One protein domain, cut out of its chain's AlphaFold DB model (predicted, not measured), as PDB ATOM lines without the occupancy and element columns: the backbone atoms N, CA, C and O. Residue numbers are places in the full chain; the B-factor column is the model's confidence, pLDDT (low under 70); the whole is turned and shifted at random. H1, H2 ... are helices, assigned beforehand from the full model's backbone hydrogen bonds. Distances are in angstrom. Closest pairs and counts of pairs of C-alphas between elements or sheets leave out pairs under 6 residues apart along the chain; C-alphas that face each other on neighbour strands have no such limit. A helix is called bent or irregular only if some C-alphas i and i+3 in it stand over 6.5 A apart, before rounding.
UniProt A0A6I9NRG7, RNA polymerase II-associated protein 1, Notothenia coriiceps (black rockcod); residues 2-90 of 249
ATOM      1  N   GLU A   2     -45.304  -2.446 -21.708       63.22
ATOM      2  CA  GLU A   2     -44.768  -1.912 -20.453       63.22
ATOM      3  C   GLU A   2     -43.936  -0.651 -20.732       63.22
ATOM      4  O   GLU A   2     -43.063  -0.640 -21.608       63.22
ATOM      5  N   VAL A   3     -44.252   0.455 -20.056       80.94
ATOM      6  CA  VAL A   3     -43.576   1.736 -20.287       80.94
ATOM      7  C   VAL A   3     -42.207   1.680 -19.620       80.94
ATOM      8  O   VAL A   3     -42.093   1.809 -18.408       80.94
ATOM      9  N   ILE A   4     -41.151   1.505 -20.417       84.56
ATOM     10  CA  ILE A   4     -39.775   1.500 -19.906       84.56
ATOM     11  C   ILE A   4     -39.450   2.875 -19.283       84.56
ATOM     12  O   ILE A   4     -39.481   3.876 -20.023       84.56
ATOM     13  N   PRO A   5     -39.069   2.937 -17.991       89.88
ATOM     14  CA  PRO A   5     -38.724   4.185 -17.315       89.88
ATOM     15  C   PRO A   5     -37.568   4.935 -18.002       89.88
ATOM     16  O   PRO A   5     -36.652   4.292 -18.530       89.88
ATOM     17  N   PRO A   6     -37.550   6.282 -17.991       92.44
ATOM     18  CA  PRO A   6     -36.449   7.068 -18.554       92.44
ATOM     19  C   PRO A   6     -35.073   6.677 -17.999       92.44
ATOM     20  O   PRO A   6     -34.133   6.507 -18.776       92.44
ATOM     21  N   VAL A   7     -34.974   6.444 -16.687       94.44
ATOM     22  CA  VAL A   7     -33.722   6.041 -16.030       94.44
ATOM     23  C   VAL A   7     -33.222   4.677 -16.514       94.44
ATOM     24  O   VAL A   7     -32.030   4.497 -16.739       94.44
ATOM     25  N   ALA A   8     -34.131   3.738 -16.798       94.19
ATOM     26  CA  ALA A   8     -33.781   2.431 -17.350       94.19
ATOM     27  C   ALA A   8     -33.220   2.545 -18.776       94.19
ATOM     28  O   ALA A   8     -32.317   1.801 -19.156       94.19
ATOM     29  N   LYS A   9     -33.734   3.489 -19.580       94.12
ATOM     30  CA  LYS A   9     -33.192   3.776 -20.919       94.12
ATOM     31  C   LYS A   9     -31.800   4.383 -20.819       94.12
ATOM     32  O   LYS A   9     -30.913   3.937 -21.536       94.12
ATOM     33  N   LEU A  10     -31.615   5.356 -19.925       95.75
ATOM     34  CA  LEU A  10     -30.310   5.959 -19.678       95.75
ATOM     35  C   LEU A  10     -29.301   4.896 -19.232       95.75
ATOM     36  O   LEU A  10     -28.252   4.778 -19.847       95.75
ATOM     37  N   ALA A  11     -29.653   4.067 -18.246       96.06
ATOM     38  CA  ALA A  11     -28.778   3.020 -17.728       96.06
ATOM     39  C   ALA A  11     -28.345   2.015 -18.804       96.06
ATOM     40  O   ALA A  11     -27.162   1.717 -18.928       96.06
ATOM     41  N   ARG A  12     -29.280   1.546 -19.641       95.00
ATOM     42  CA  ARG A  12     -28.957   0.636 -20.754       95.00
ATOM     43  C   ARG A  12     -28.061   1.282 -21.803       95.00
ATOM     44  O   ARG A  12     -27.193   0.618 -22.354       95.00
ATOM     45  N   LEU A  13     -28.264   2.566 -22.089       95.62
ATOM     46  CA  LEU A  13     -27.419   3.288 -23.037       95.62
ATOM     47  C   LEU A  13     -26.031   3.582 -22.460       95.62
ATOM     48  O   LEU A  13     -25.057   3.535 -23.204       95.62
ATOM     49  N   SER A  14     -25.915   3.780 -21.144       96.69
ATOM     50  CA  SER A  14     -24.626   3.895 -20.458       96.69
ATOM     51  C   SER A  14     -23.739   2.660 -20.659       96.69
ATOM     52  O   SER A  14     -22.518   2.788 -20.673       96.69
ATOM     53  N   CYS A  15     -24.321   1.473 -20.877       95.31
ATOM     54  CA  CYS A  15     -23.557   0.256 -21.150       95.31
ATOM     55  C   CYS A  15     -22.679   0.366 -22.405       95.31
ATOM     56  O   CYS A  15     -21.650  -0.293 -22.459       95.31
ATOM     57  N   VAL A  16     -23.000   1.240 -23.368       96.31
ATOM     58  CA  VAL A  16     -22.131   1.497 -24.534       96.31
ATOM     59  C   VAL A  16     -20.713   1.893 -24.109       96.31
ATOM     60  O   VAL A  16     -19.752   1.514 -24.772       96.31
ATOM     61  N   PHE A  17     -20.578   2.607 -22.989       96.94
ATOM     62  CA  PHE A  17     -19.282   3.014 -22.447       96.94
ATOM     63  C   PHE A  17     -18.620   1.929 -21.588       96.94
ATOM     64  O   PHE A  17     -17.403   1.930 -21.447       96.94
ATOM     65  N   LEU A  18     -19.405   1.007 -21.019       96.31
ATOM     66  CA  LEU A  18     -18.932  -0.019 -20.080       96.31
ATOM     67  C   LEU A  18     -18.647  -1.379 -20.740       96.31
ATOM     68  O   LEU A  18     -17.912  -2.181 -20.176       96.31
ATOM     69  N   CYS A  19     -19.234  -1.671 -21.905       91.56
ATOM     70  CA  CYS A  19     -19.129  -2.983 -22.554       91.56
ATOM     71  C   CYS A  19     -17.752  -3.273 -23.173       91.56
ATOM     72  O   CYS A  19     -17.389  -4.439 -23.296       91.56
ATOM     73  N   SER A  20     -17.014  -2.247 -23.599       90.00
ATOM     74  CA  SER A  20     -15.659  -2.369 -24.153       90.00
ATOM     75  C   SER A  20     -14.873  -1.084 -23.900       90.00
ATOM     76  O   SER A  20     -15.460  -0.039 -23.619       90.00
ATOM     77  N   SER A  21     -13.549  -1.143 -24.049       89.94
ATOM     78  CA  SER A  21     -12.664   0.022 -23.970       89.94
ATOM     79  C   SER A  21     -12.792   0.989 -25.152       89.94
ATOM     80  O   SER A  21     -12.334   2.120 -25.058       89.94
ATOM     81  N   ASP A  22     -13.389   0.553 -26.261       92.31
ATOM     82  CA  ASP A  22     -13.351   1.247 -27.553       92.31
ATOM     83  C   ASP A  22     -14.679   1.231 -28.329       92.31
ATOM     84  O   ASP A  22     -14.804   1.931 -29.328       92.31
ATOM     85  N   LEU A  23     -15.713   0.512 -27.873       94.12
ATOM     86  CA  LEU A  23     -17.000   0.433 -28.585       94.12
ATOM     87  C   LEU A  23     -17.629   1.817 -28.799       94.12
ATOM     88  O   LEU A  23     -18.207   2.094 -29.849       94.12
ATOM     89  N   PHE A  24     -17.503   2.706 -27.812       93.69
ATOM     90  CA  PHE A  24     -17.977   4.081 -27.928       93.69
ATOM     91  C   PHE A  24     -17.141   4.919 -28.904       93.69
ATOM     92  O   PHE A  24     -17.584   6.004 -29.256       93.69
ATOM     93  N   LEU A  25     -15.972   4.450 -29.355       93.69
ATOM     94  CA  LEU A  25     -15.151   5.101 -30.376       93.69
ATOM     95  C   LEU A  25     -15.579   4.714 -31.800       93.69
ATOM     96  O   LEU A  25     -15.282   5.449 -32.743       93.69
ATOM     97  N   GLU A  26     -16.332   3.628 -31.970       95.69
ATOM     98  CA  GLU A  26     -16.813   3.194 -33.279       95.69
ATOM     99  C   GLU A  26     -17.753   4.229 -33.901       95.69
ATOM    100  O   GLU A  26     -18.782   4.596 -33.329       95.69
ATOM    101  N   ARG A  27     -17.438   4.705 -35.113       95.31
ATOM    102  CA  ARG A  27     -18.167   5.826 -35.746       95.31
ATOM    103  C   ARG A  27     -19.687   5.618 -35.832       95.31
ATOM    104  O   ARG A  27     -20.417   6.574 -35.549       95.31
ATOM    105  N   PRO A  28     -20.207   4.432 -36.216       96.19
ATOM    106  CA  PRO A  28     -21.650   4.200 -36.235       96.19
ATOM    107  C   PRO A  28     -22.267   4.301 -34.835       96.19
ATOM    108  O   PRO A  28     -23.321   4.921 -34.675       96.19
ATOM    109  N   VAL A  29     -21.581   3.758 -33.824       95.81
ATOM    110  CA  VAL A  29     -22.006   3.792 -32.420       95.81
ATOM    111  C   VAL A  29     -21.998   5.228 -31.910       95.81
ATOM    112  O   VAL A  29     -23.028   5.697 -31.432       95.81
ATOM    113  N   GLN A  30     -20.906   5.972 -32.107       94.69
ATOM    114  CA  GLN A  30     -20.817   7.391 -31.755       94.69
ATOM    115  C   GLN A  30     -21.976   8.199 -32.328       94.69
ATOM    116  O   GLN A  30     -22.637   8.943 -31.607       94.69
ATOM    117  N   LYS A  31     -22.244   8.060 -33.632       96.06
ATOM    118  CA  LYS A  31     -23.282   8.839 -34.317       96.06
ATOM    119  C   LYS A  31     -24.672   8.559 -33.740       96.06
ATOM    120  O   LYS A  31     -25.439   9.497 -33.513       96.06
ATOM    121  N   LEU A  32     -24.991   7.288 -33.498       96.94
ATOM    122  CA  LEU A  32     -26.271   6.886 -32.914       96.94
ATOM    123  C   LEU A  32     -26.387   7.341 -31.459       96.94
ATOM    124  O   LEU A  32     -27.399   7.934 -31.088       96.94
ATOM    125  N   THR A  33     -25.344   7.144 -30.658       95.75
ATOM    126  CA  THR A  33     -25.315   7.528 -29.245       95.75
ATOM    127  C   THR A  33     -25.388   9.045 -29.075       95.75
ATOM    128  O   THR A  33     -26.136   9.509 -28.221       95.75
ATOM    129  N   TRP A  34     -24.757   9.843 -29.945       95.50
ATOM    130  CA  TRP A  34     -24.978  11.295 -30.003       95.50
ATOM    131  C   TRP A  34     -26.437  11.653 -30.288       95.50
ATOM    132  O   TRP A  34     -27.005  12.527 -29.630       95.50
ATOM    133  N   GLY A  35     -27.058  10.986 -31.267       95.75
ATOM    134  CA  GLY A  35     -28.473  11.177 -31.581       95.75
ATOM    135  C   GLY A  35     -29.367  10.873 -30.379       95.75
ATOM    136  O   GLY A  35     -30.228  11.677 -30.026       95.75
ATOM    137  N   LEU A  36     -29.119   9.751 -29.705       95.44
ATOM    138  CA  LEU A  36     -29.849   9.332 -28.511       95.44
ATOM    139  C   LEU A  36     -29.612  10.278 -27.331       95.44
ATOM    140  O   LEU A  36     -30.579  10.667 -26.680       95.44
ATOM    141  N   PHE A  37     -28.374  10.714 -27.100       95.00
ATOM    142  CA  PHE A  37     -28.042  11.687 -26.063       95.00
ATOM    143  C   PHE A  37     -28.830  12.985 -26.264       95.00
ATOM    144  O   PHE A  37     -29.554  13.406 -25.366       95.00
ATOM    145  N   ARG A  38     -28.828  13.543 -27.482       94.44
ATOM    146  CA  ARG A  38     -29.620  14.741 -27.816       94.44
ATOM    147  C   ARG A  38     -31.123  14.540 -27.627       94.44
ATOM    148  O   ARG A  38     -31.825  15.495 -27.310       94.44
ATOM    149  N   LEU A  39     -31.645  13.331 -27.849       93.81
ATOM    150  CA  LEU A  39     -33.054  13.006 -27.595       93.81
ATOM    151  C   LEU A  39     -33.365  12.928 -26.095       93.81
ATOM    152  O   LEU A  39     -34.433  13.382 -25.682       93.81
ATOM    153  N   LEU A  40     -32.456  12.364 -25.294       92.81
ATOM    154  CA  LEU A  40     -32.581  12.256 -23.839       92.81
ATOM    155  C   LEU A  40     -32.483  13.617 -23.147       92.81
ATOM    156  O   LEU A  40     -33.216  13.862 -22.193       92.81
ATOM    157  N   THR A  41     -31.639  14.517 -23.651       93.81
ATOM    158  CA  THR A  41     -31.453  15.860 -23.084       93.81
ATOM    159  C   THR A  41     -32.494  16.876 -23.558       93.81
ATOM    160  O   THR A  41     -32.461  18.030 -23.132       93.81
ATOM    161  N   ARG A  42     -33.467  16.483 -24.398       94.00
ATOM    162  CA  ARG A  42     -34.620  17.347 -24.706       94.00
ATOM    163  C   ARG A  42     -35.374  17.670 -23.425       94.00
ATOM    164  O   ARG A  42     -35.656  16.767 -22.644       94.00
ATOM    165  N   ARG A  43     -35.788  18.931 -23.272       90.50
ATOM    166  CA  ARG A  43     -36.414  19.465 -22.049       90.50
ATOM    167  C   ARG A  43     -37.448  18.524 -21.420       90.50
ATOM    168  O   ARG A  43     -37.274  18.138 -20.277       90.50
ATOM    169  N   SER A  44     -38.445  18.062 -22.177       90.38
ATOM    170  CA  SER A  44     -39.489  17.166 -21.650       90.38
ATOM    171  C   SER A  44     -38.970  15.808 -21.159       90.38
ATOM    172  O   SER A  44     -39.472  15.275 -20.174       90.38
ATOM    173  N   ARG A  45     -37.962  15.237 -21.829       91.50
ATOM    174  CA  ARG A  45     -37.348  13.957 -21.450       91.50
ATOM    175  C   ARG A  45     -36.440  14.122 -20.241       91.50
ATOM    176  O   ARG A  45     -36.550  13.342 -19.299       91.50
ATOM    177  N   LEU A  46     -35.606  15.155 -20.263       93.12
ATOM    178  CA  LEU A  46     -34.697  15.487 -19.178       93.12
ATOM    179  C   LEU A  46     -35.461  15.845 -17.899       93.12
ATOM    180  O   LEU A  46     -35.070  15.435 -16.811       93.12
ATOM    181  N   ASP A  47     -36.586  16.554 -18.022       93.12
ATOM    182  CA  ASP A  47     -37.429  16.908 -16.883       93.12
ATOM    183  C   ASP A  47     -38.050  15.660 -16.226       93.12
ATOM    184  O   ASP A  47     -38.099  15.589 -14.997       93.12
ATOM    185  N   SER A  48     -38.399  14.638 -17.019       92.88
ATOM    186  CA  SER A  48     -38.926  13.344 -16.546       92.88
ATOM    187  C   SER A  48     -37.876  12.350 -16.030       92.88
ATOM    188  O   SER A  48     -38.235  11.266 -15.575       92.88
ATOM    189  N   LEU A  49     -36.586  12.664 -16.161       95.06
ATOM    190  CA  LEU A  49     -35.514  11.772 -15.742       95.06
ATOM    191  C   LEU A  49     -35.253  11.930 -14.244       95.06
ATOM    192  O   LEU A  49     -34.753  12.968 -13.807       95.06
ATOM    193  N   ASP A  50     -35.549  10.869 -13.504       94.81
ATOM    194  CA  ASP A  50     -35.286  10.731 -12.076       94.81
ATOM    195  C   ASP A  50     -34.143   9.730 -11.856       94.81
ATOM    196  O   ASP A  50     -34.222   8.593 -12.323       94.81
ATOM    197  N   LEU A  51     -33.063  10.180 -11.212       96.25
ATOM    198  CA  LEU A  51     -31.876   9.367 -10.920       96.25
ATOM    199  C   LEU A  51     -31.879   8.809  -9.491       96.25
ATOM    200  O   LEU A  51     -31.021   7.988  -9.171       96.25
ATOM    201  N   ASP A  52     -32.834   9.220  -8.652       93.19
ATOM    202  CA  ASP A  52     -32.988   8.701  -7.291       93.19
ATOM    203  C   ASP A  52     -33.728   7.350  -7.296       93.19
ATOM    204  O   ASP A  52     -33.649   6.577  -6.341       93.19
ATOM    205  N   VAL A  53     -34.397   7.020  -8.408       91.69
ATOM    206  CA  VAL A  53     -35.009   5.708  -8.637       91.69
ATOM    207  C   VAL A  53     -33.973   4.736  -9.217       91.69
ATOM    208  O   VAL A  53     -33.421   4.999 -10.293       91.69
ATOM    209  N   PRO A  54     -33.731   3.576  -8.574       92.75
ATOM    210  CA  PRO A  54     -32.788   2.592  -9.085       92.75
ATOM    211  C   PRO A  54     -33.266   2.031 -10.435       92.75
ATOM    212  O   PRO A  54     -34.423   1.614 -10.568       92.75
ATOM    213  N   PRO A  55     -32.399   1.991 -11.465       92.44
ATOM    214  CA  PRO A  55     -32.735   1.330 -12.717       92.44
ATOM    215  C   PRO A  55     -32.961  -0.176 -12.492       92.44
ATOM    216  O   PRO A  55     -32.246  -0.786 -11.698       92.44
ATOM    217  N   PRO A  56     -33.882  -0.823 -13.230       91.06
ATOM    218  CA  PRO A  56     -34.080  -2.267 -13.134       91.06
ATOM    219  C   PRO A  56     -32.775  -3.042 -13.358       91.06
ATOM    220  O   PRO A  56     -32.122  -2.866 -14.388       91.06
ATOM    221  N   GLY A  57     -32.425  -3.913 -12.408       90.69
ATOM    222  CA  GLY A  57     -31.192  -4.709 -12.433       90.69
ATOM    223  C   GLY A  57     -29.964  -4.029 -11.817       90.69
ATOM    224  O   GLY A  57     -28.898  -4.635 -11.808       90.69
ATOM    225  N   LEU A  58     -30.096  -2.806 -11.292       92.69
ATOM    226  CA  LEU A  58     -29.037  -2.085 -10.583       92.69
ATOM    227  C   LEU A  58     -29.483  -1.741  -9.157       92.69
ATOM    228  O   LEU A  58     -30.654  -1.456  -8.926       92.69
ATOM    229  N   ALA A  59     -28.541  -1.750  -8.209       93.25
ATOM    230  CA  ALA A  59     -28.818  -1.376  -6.821       93.25
ATOM    231  C   ALA A  59     -29.108   0.127  -6.683       93.25
ATOM    232  O   ALA A  59     -30.020   0.523  -5.962       93.25
ATOM    233  N   SER A  60     -28.368   0.963  -7.417       95.69
ATOM    234  CA  SER A  60     -28.583   2.405  -7.490       95.69
ATOM    235  C   SER A  60     -28.058   2.982  -8.808       95.69
ATOM    236  O   SER A  60     -27.253   2.360  -9.508       95.69
ATOM    237  N   PHE A  61     -28.486   4.201  -9.159       96.75
ATOM    238  CA  PHE A  61     -27.846   4.938 -10.253       96.75
ATOM    239  C   PHE A  61     -26.432   5.413  -9.874       96.75
ATOM    240  O   PHE A  61     -25.579   5.531 -10.750       96.75
ATOM    241  N   GLN A  62     -26.166   5.652  -8.583       96.62
ATOM    242  CA  GLN A  62     -24.848   6.059  -8.086       96.62
ATOM    243  C   GLN A  62     -23.780   5.011  -8.420       96.62
ATOM    244  O   GLN A  62     -22.730   5.380  -8.932       96.62
ATOM    245  N   ASP A  63     -24.066   3.722  -8.225       96.31
ATOM    246  CA  ASP A  63     -23.105   2.648  -8.525       96.31
ATOM    247  C   ASP A  63     -22.758   2.602 -10.017       96.31
ATOM    248  O   ASP A  63     -21.592   2.488 -10.401       96.31
ATOM    249  N   LEU A  64     -23.773   2.763 -10.876       97.62
ATOM    250  CA  LEU A  64     -23.567   2.884 -12.318       97.62
ATOM    251  C   LEU A  64     -22.721   4.113 -12.654       97.62
ATOM    252  O   LEU A  64     -21.842   4.039 -13.511       97.62
ATOM    253  N   TYR A  65     -22.988   5.244 -12.005       98.25
ATOM    254  CA  TYR A  65     -22.251   6.474 -12.243       98.25
ATOM    255  C   TYR A  65     -20.779   6.339 -11.838       98.25
ATOM    256  O   TYR A  65     -19.912   6.659 -12.642       98.25
ATOM    257  N   THR A  66     -20.476   5.765 -10.671       97.75
ATOM    258  CA  THR A  66     -19.098   5.480 -10.241       97.75
ATOM    259  C   THR A  66     -18.375   4.537 -11.209       97.75
ATOM    260  O   THR A  66     -17.208   4.766 -11.544       97.75
ATOM    261  N   ALA A  67     -19.064   3.518 -11.737       97.81
ATOM    262  CA  ALA A  67     -18.499   2.648 -12.769       97.81
ATOM    263  C   ALA A  67     -18.163   3.425 -14.056       97.81
ATOM    264  O   ALA A  67     -17.094   3.234 -14.635       97.81
ATOM    265  N   LEU A  68     -19.038   4.343 -14.480       98.31
ATOM    266  CA  LEU A  68     -18.792   5.210 -15.636       98.31
ATOM    267  C   LEU A  68     -17.618   6.171 -15.407       98.31
ATOM    268  O   LEU A  68     -16.820   6.361 -16.320       98.31
ATOM    269  N   LEU A  69     -17.485   6.753 -14.210       98.44
ATOM    270  CA  LEU A  69     -16.350   7.614 -13.860       98.44
ATOM    271  C   LEU A  69     -15.026   6.848 -13.931       98.44
ATOM    272  O   LEU A  69     -14.091   7.291 -14.598       98.44
ATOM    273  N   THR A  70     -14.983   5.660 -13.326       97.88
ATOM    274  CA  THR A  70     -13.806   4.776 -13.350       97.88
ATOM    275  C   THR A  70     -13.421   4.409 -14.782       97.88
ATOM    276  O   THR A  70     -12.259   4.513 -15.176       97.88
ATOM    277  N   GLN A  71     -14.407   4.030 -15.596       97.62
ATOM    278  CA  GLN A  71     -14.188   3.690 -16.996       97.62
ATOM    279  C   GLN A  71     -13.697   4.897 -17.806       97.62
ATOM    280  O   GLN A  71     -12.824   4.763 -18.663       97.62
ATOM    281  N   TYR A  72     -14.211   6.095 -17.528       97.88
ATOM    282  CA  TYR A  72     -13.758   7.305 -18.200       97.88
ATOM    283  C   TYR A  72     -12.285   7.595 -17.922       97.88
ATOM    284  O   TYR A  72     -11.527   7.884 -18.847       97.88
ATOM    285  N   GLU A  73     -11.862   7.491 -16.665       96.31
ATOM    286  CA  GLU A  73     -10.460   7.677 -16.292       96.31
ATOM    287  C   GLU A  73      -9.548   6.629 -16.936       96.31
ATOM    288  O   GLU A  73      -8.439   6.963 -17.350       96.31
ATOM    289  N   ALA A  74     -10.026   5.390 -17.068       95.44
ATOM    290  CA  ALA A  74      -9.242   4.293 -17.615       95.44
ATOM    291  C   ALA A  74      -9.061   4.366 -19.140       95.44
ATOM    292  O   ALA A  74      -7.962   4.120 -19.635       95.44
ATOM    293  N   VAL A  75     -10.130   4.658 -19.894       94.81
ATOM    294  CA  VAL A  75     -10.149   4.401 -21.350       94.81
ATOM    295  C   VAL A  75     -10.798   5.495 -22.200       94.81
ATOM    296  O   VAL A  75     -10.888   5.333 -23.411       94.81
ATOM    297  N   SER A  76     -11.262   6.616 -21.631       91.56
ATOM    298  CA  SER A  76     -11.991   7.616 -22.438       91.56
ATOM    299  C   SER A  76     -11.134   8.344 -23.467       91.56
ATOM    300  O   SER A  76     -11.676   8.870 -24.434       91.56
ATOM    301  N   PHE A  77      -9.827   8.476 -23.219       89.50
ATOM    302  CA  PHE A  77      -8.936   9.386 -23.953       89.50
ATOM    303  C   PHE A  77      -9.479  10.831 -24.061       89.50
ATOM    304  O   PHE A  77      -9.134  11.560 -24.989       89.50
ATOM    305  N   GLY A  78     -10.326  11.260 -23.114       92.06
ATOM    306  CA  GLY A  78     -10.981  12.572 -23.155       92.06
ATOM    307  C   GLY A  78     -12.113  12.685 -24.181       92.06
ATOM    308  O   GLY A  78     -12.387  13.781 -24.676       92.06
ATOM    309  N   ASP A  79     -12.750  11.567 -24.540       95.56
ATOM    310  CA  ASP A  79     -13.846  11.545 -25.505       95.56
ATOM    311  C   ASP A  79     -15.007  12.466 -25.103       95.56
ATOM    312  O   ASP A  79     -15.510  12.460 -23.974       95.56
ATOM    313  N   ARG A  80     -15.468  13.261 -26.072       94.00
ATOM    314  CA  ARG A  80     -16.466  14.309 -25.833       94.00
ATOM    315  C   ARG A  80     -17.863  13.751 -25.626       94.00
ATOM    316  O   ARG A  80     -18.643  14.371 -24.907       94.00
ATOM    317  N   LEU A  81     -18.205  12.632 -26.263       94.81
ATOM    318  CA  LEU A  81     -19.519  12.019 -26.095       94.81
ATOM    319  C   LEU A  81     -19.635  11.424 -24.697       94.81
ATOM    320  O   LEU A  81     -20.602  11.709 -23.990       94.81
ATOM    321  N   PHE A  82     -18.622  10.668 -24.283       97.19
ATOM    322  CA  PHE A  82     -18.553  10.097 -22.950       97.19
ATOM    323  C   PHE A  82     -18.507  11.205 -21.891       97.19
ATOM    324  O   PHE A  82     -19.318  11.210 -20.967       97.19
ATOM    325  N   GLY A  83     -17.674  12.231 -22.081       97.06
ATOM    326  CA  GLY A  83     -17.646  13.387 -21.188       97.06
ATOM    327  C   GLY A  83     -19.006  14.089 -21.079       97.06
ATOM    328  O   GLY A  83     -19.466  14.389 -19.980       97.06
ATOM    329  N   SER A  84     -19.704  14.291 -22.202       96.19
ATOM    330  CA  SER A  84     -21.045  14.902 -22.207       96.19
ATOM    331  C   SER A  84     -22.063  14.053 -21.448       96.19
ATOM    332  O   SER A  84     -22.929  14.588 -20.756       96.19
ATOM    333  N   TRP A  85     -21.933  12.729 -21.543       96.62
ATOM    334  CA  TRP A  85     -22.759  11.777 -20.810       96.62
ATOM    335  C   TRP A  85     -22.552  11.881 -19.297       96.62
ATOM    336  O   TRP A  85     -23.526  11.926 -18.548       96.62
ATOM    337  N   LEU A  86     -21.297  11.986 -18.849       97.50
ATOM    338  CA  LEU A  86     -20.939  12.112 -17.430       97.50
ATOM    339  C   LEU A  86     -21.377  13.434 -16.813       97.50
ATOM    340  O   LEU A  86     -21.613  13.506 -15.615       97.50
ATOM    341  N   LEU A  87     -21.514  14.486 -17.615       97.81
ATOM    342  CA  LEU A  87     -22.010  15.764 -17.121       97.81
ATOM    343  C   LEU A  87     -23.501  15.701 -16.769       97.81
ATOM    344  O   LEU A  87     -23.939  16.413 -15.871       97.81
ATOM    345  N   LEU A  88     -24.300  14.847 -17.415       97.06
ATOM    346  CA  LEU A  88     -25.753  14.826 -17.219       97.06
ATOM    347  C   LEU A  88     -26.169  14.676 -15.736       97.06
ATOM    348  O   LEU A  88     -27.010  15.470 -15.297       97.06
ATOM    349  N   PRO A  89     -25.604  13.745 -14.939       97.38
ATOM    350  CA  PRO A  89     -25.951  13.591 -13.522       97.38
ATOM    351  C   PRO A  89     -25.446  14.719 -12.609       97.38
ATOM    352  O   PRO A  89     -25.825  14.763 -11.442       97.38
ATOM    353  N   LEU A  90     -24.621  15.647 -13.109       98.06
ATOM    354  CA  LEU A  90     -24.059  16.749 -12.317       98.06
ATOM    355  C   LEU A  90     -24.981  17.969 -12.204       98.06
ATOM    356  O   LEU A  90     -24.646  18.934 -11.514       98.06
TER     357      LEU A  90
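AT A GLANCE: This is residues 2 to 90 of the 249 residues of the protein "RNA polymerase II-associated protein 1" of Notothenia coriiceps (black rockcod) (UniProt A0A6I9NRG7). Four helices, H1, H2, H4 and H5, make an up-and-down bundle with a diamond-like section: H2 and H4 are at two opposite corners, with H1 and H5 between them at the other two. The short helix H3 and the long link of residues 48 to 60 lie at the end of the bundle where H1 and H4 begin and H2 ends. The printed part has 89 residues with five named helices, in the order H1, H2, H3, H4, H5, and no named strand; the class is all helix. The whole is compact, with a radius of gyration of the C-alphas of 12.6 A, and rounded, with spans of 33 by 26 by 25 A.

HOW THE PARTS SIT: H1, residues 6 to 18, H2, residues 27 to 40, H4, residues 61 to 75, and H5, residues 80 to 90, form the bundle, up and down, each running against the one before it in the chain. H1 and H2 are close but not clearly touching, at a shallow tilt of 24 degrees, opposite ways; their closest C-alphas, those of Leu 13 and Thr 33, are 7.8 A apart. H1 touches H4, at a shallow tilt of 24 degrees, the same way; the closest C-alphas are those of Leu 18 and Gln 71, 6.8 A apart. H2 touches H5, at a shallow tilt of 26 degrees, the same way, with the C-alphas of Trp 34 and Leu 81 closest at 6.8 A. H4 and H5 touch and form a helical hairpin, opposite ways at a shallow tilt of 30 degrees; the closest C-alphas, those of Tyr 72 and Phe 82, are 7.3 A apart. H1 and H5 are close but not clearly touching, at a steep tilt of 41 degrees, opposite ways, with the C-alphas of Phe 17 and Phe 82 closest at 7.1 A. H2 and H4 are apart. H3, residues 43 to 47, touches no helix; its C-alpha of Leu 46 comes closest to H2 at that of Leu 40, 6.1 A away. H2, H3 and H4 have each O i to N i+4 pair within hydrogen-bond range, against 6 of 9 pairs in H1 and 4 of 7 in H5.

IN THESE COORDINATES: H1 measures 19.0 A from first to last C-alpha and begins at C-alpha 6, (-36.449, 7.068, -18.554). H2 measures 19.8 A, H3 5.9 A and H4, the longest helix by residues, 20.9 A from C-alpha 61 at (-27.846, 4.938, -10.253). H5 measures 15.7 A and ends at C-alpha 90, (-24.059, 16.749, -12.317). It is irregular, but only just: C-alphas 86 and 89 are 6.53 A apart.

THE WHOLE: The two C-alphas farthest apart, those of Glu 2 and Phe 77, are 37.7 A apart. The printed part has no cut. The link from H3 to H4 is long, 13 residues; those from H2 to H3 and from H4 to H5 are tight, and that from H1 to H2 is short. The mean pLDDT of the printed part is 94.2, and residue 2 is the one printed residue under 70.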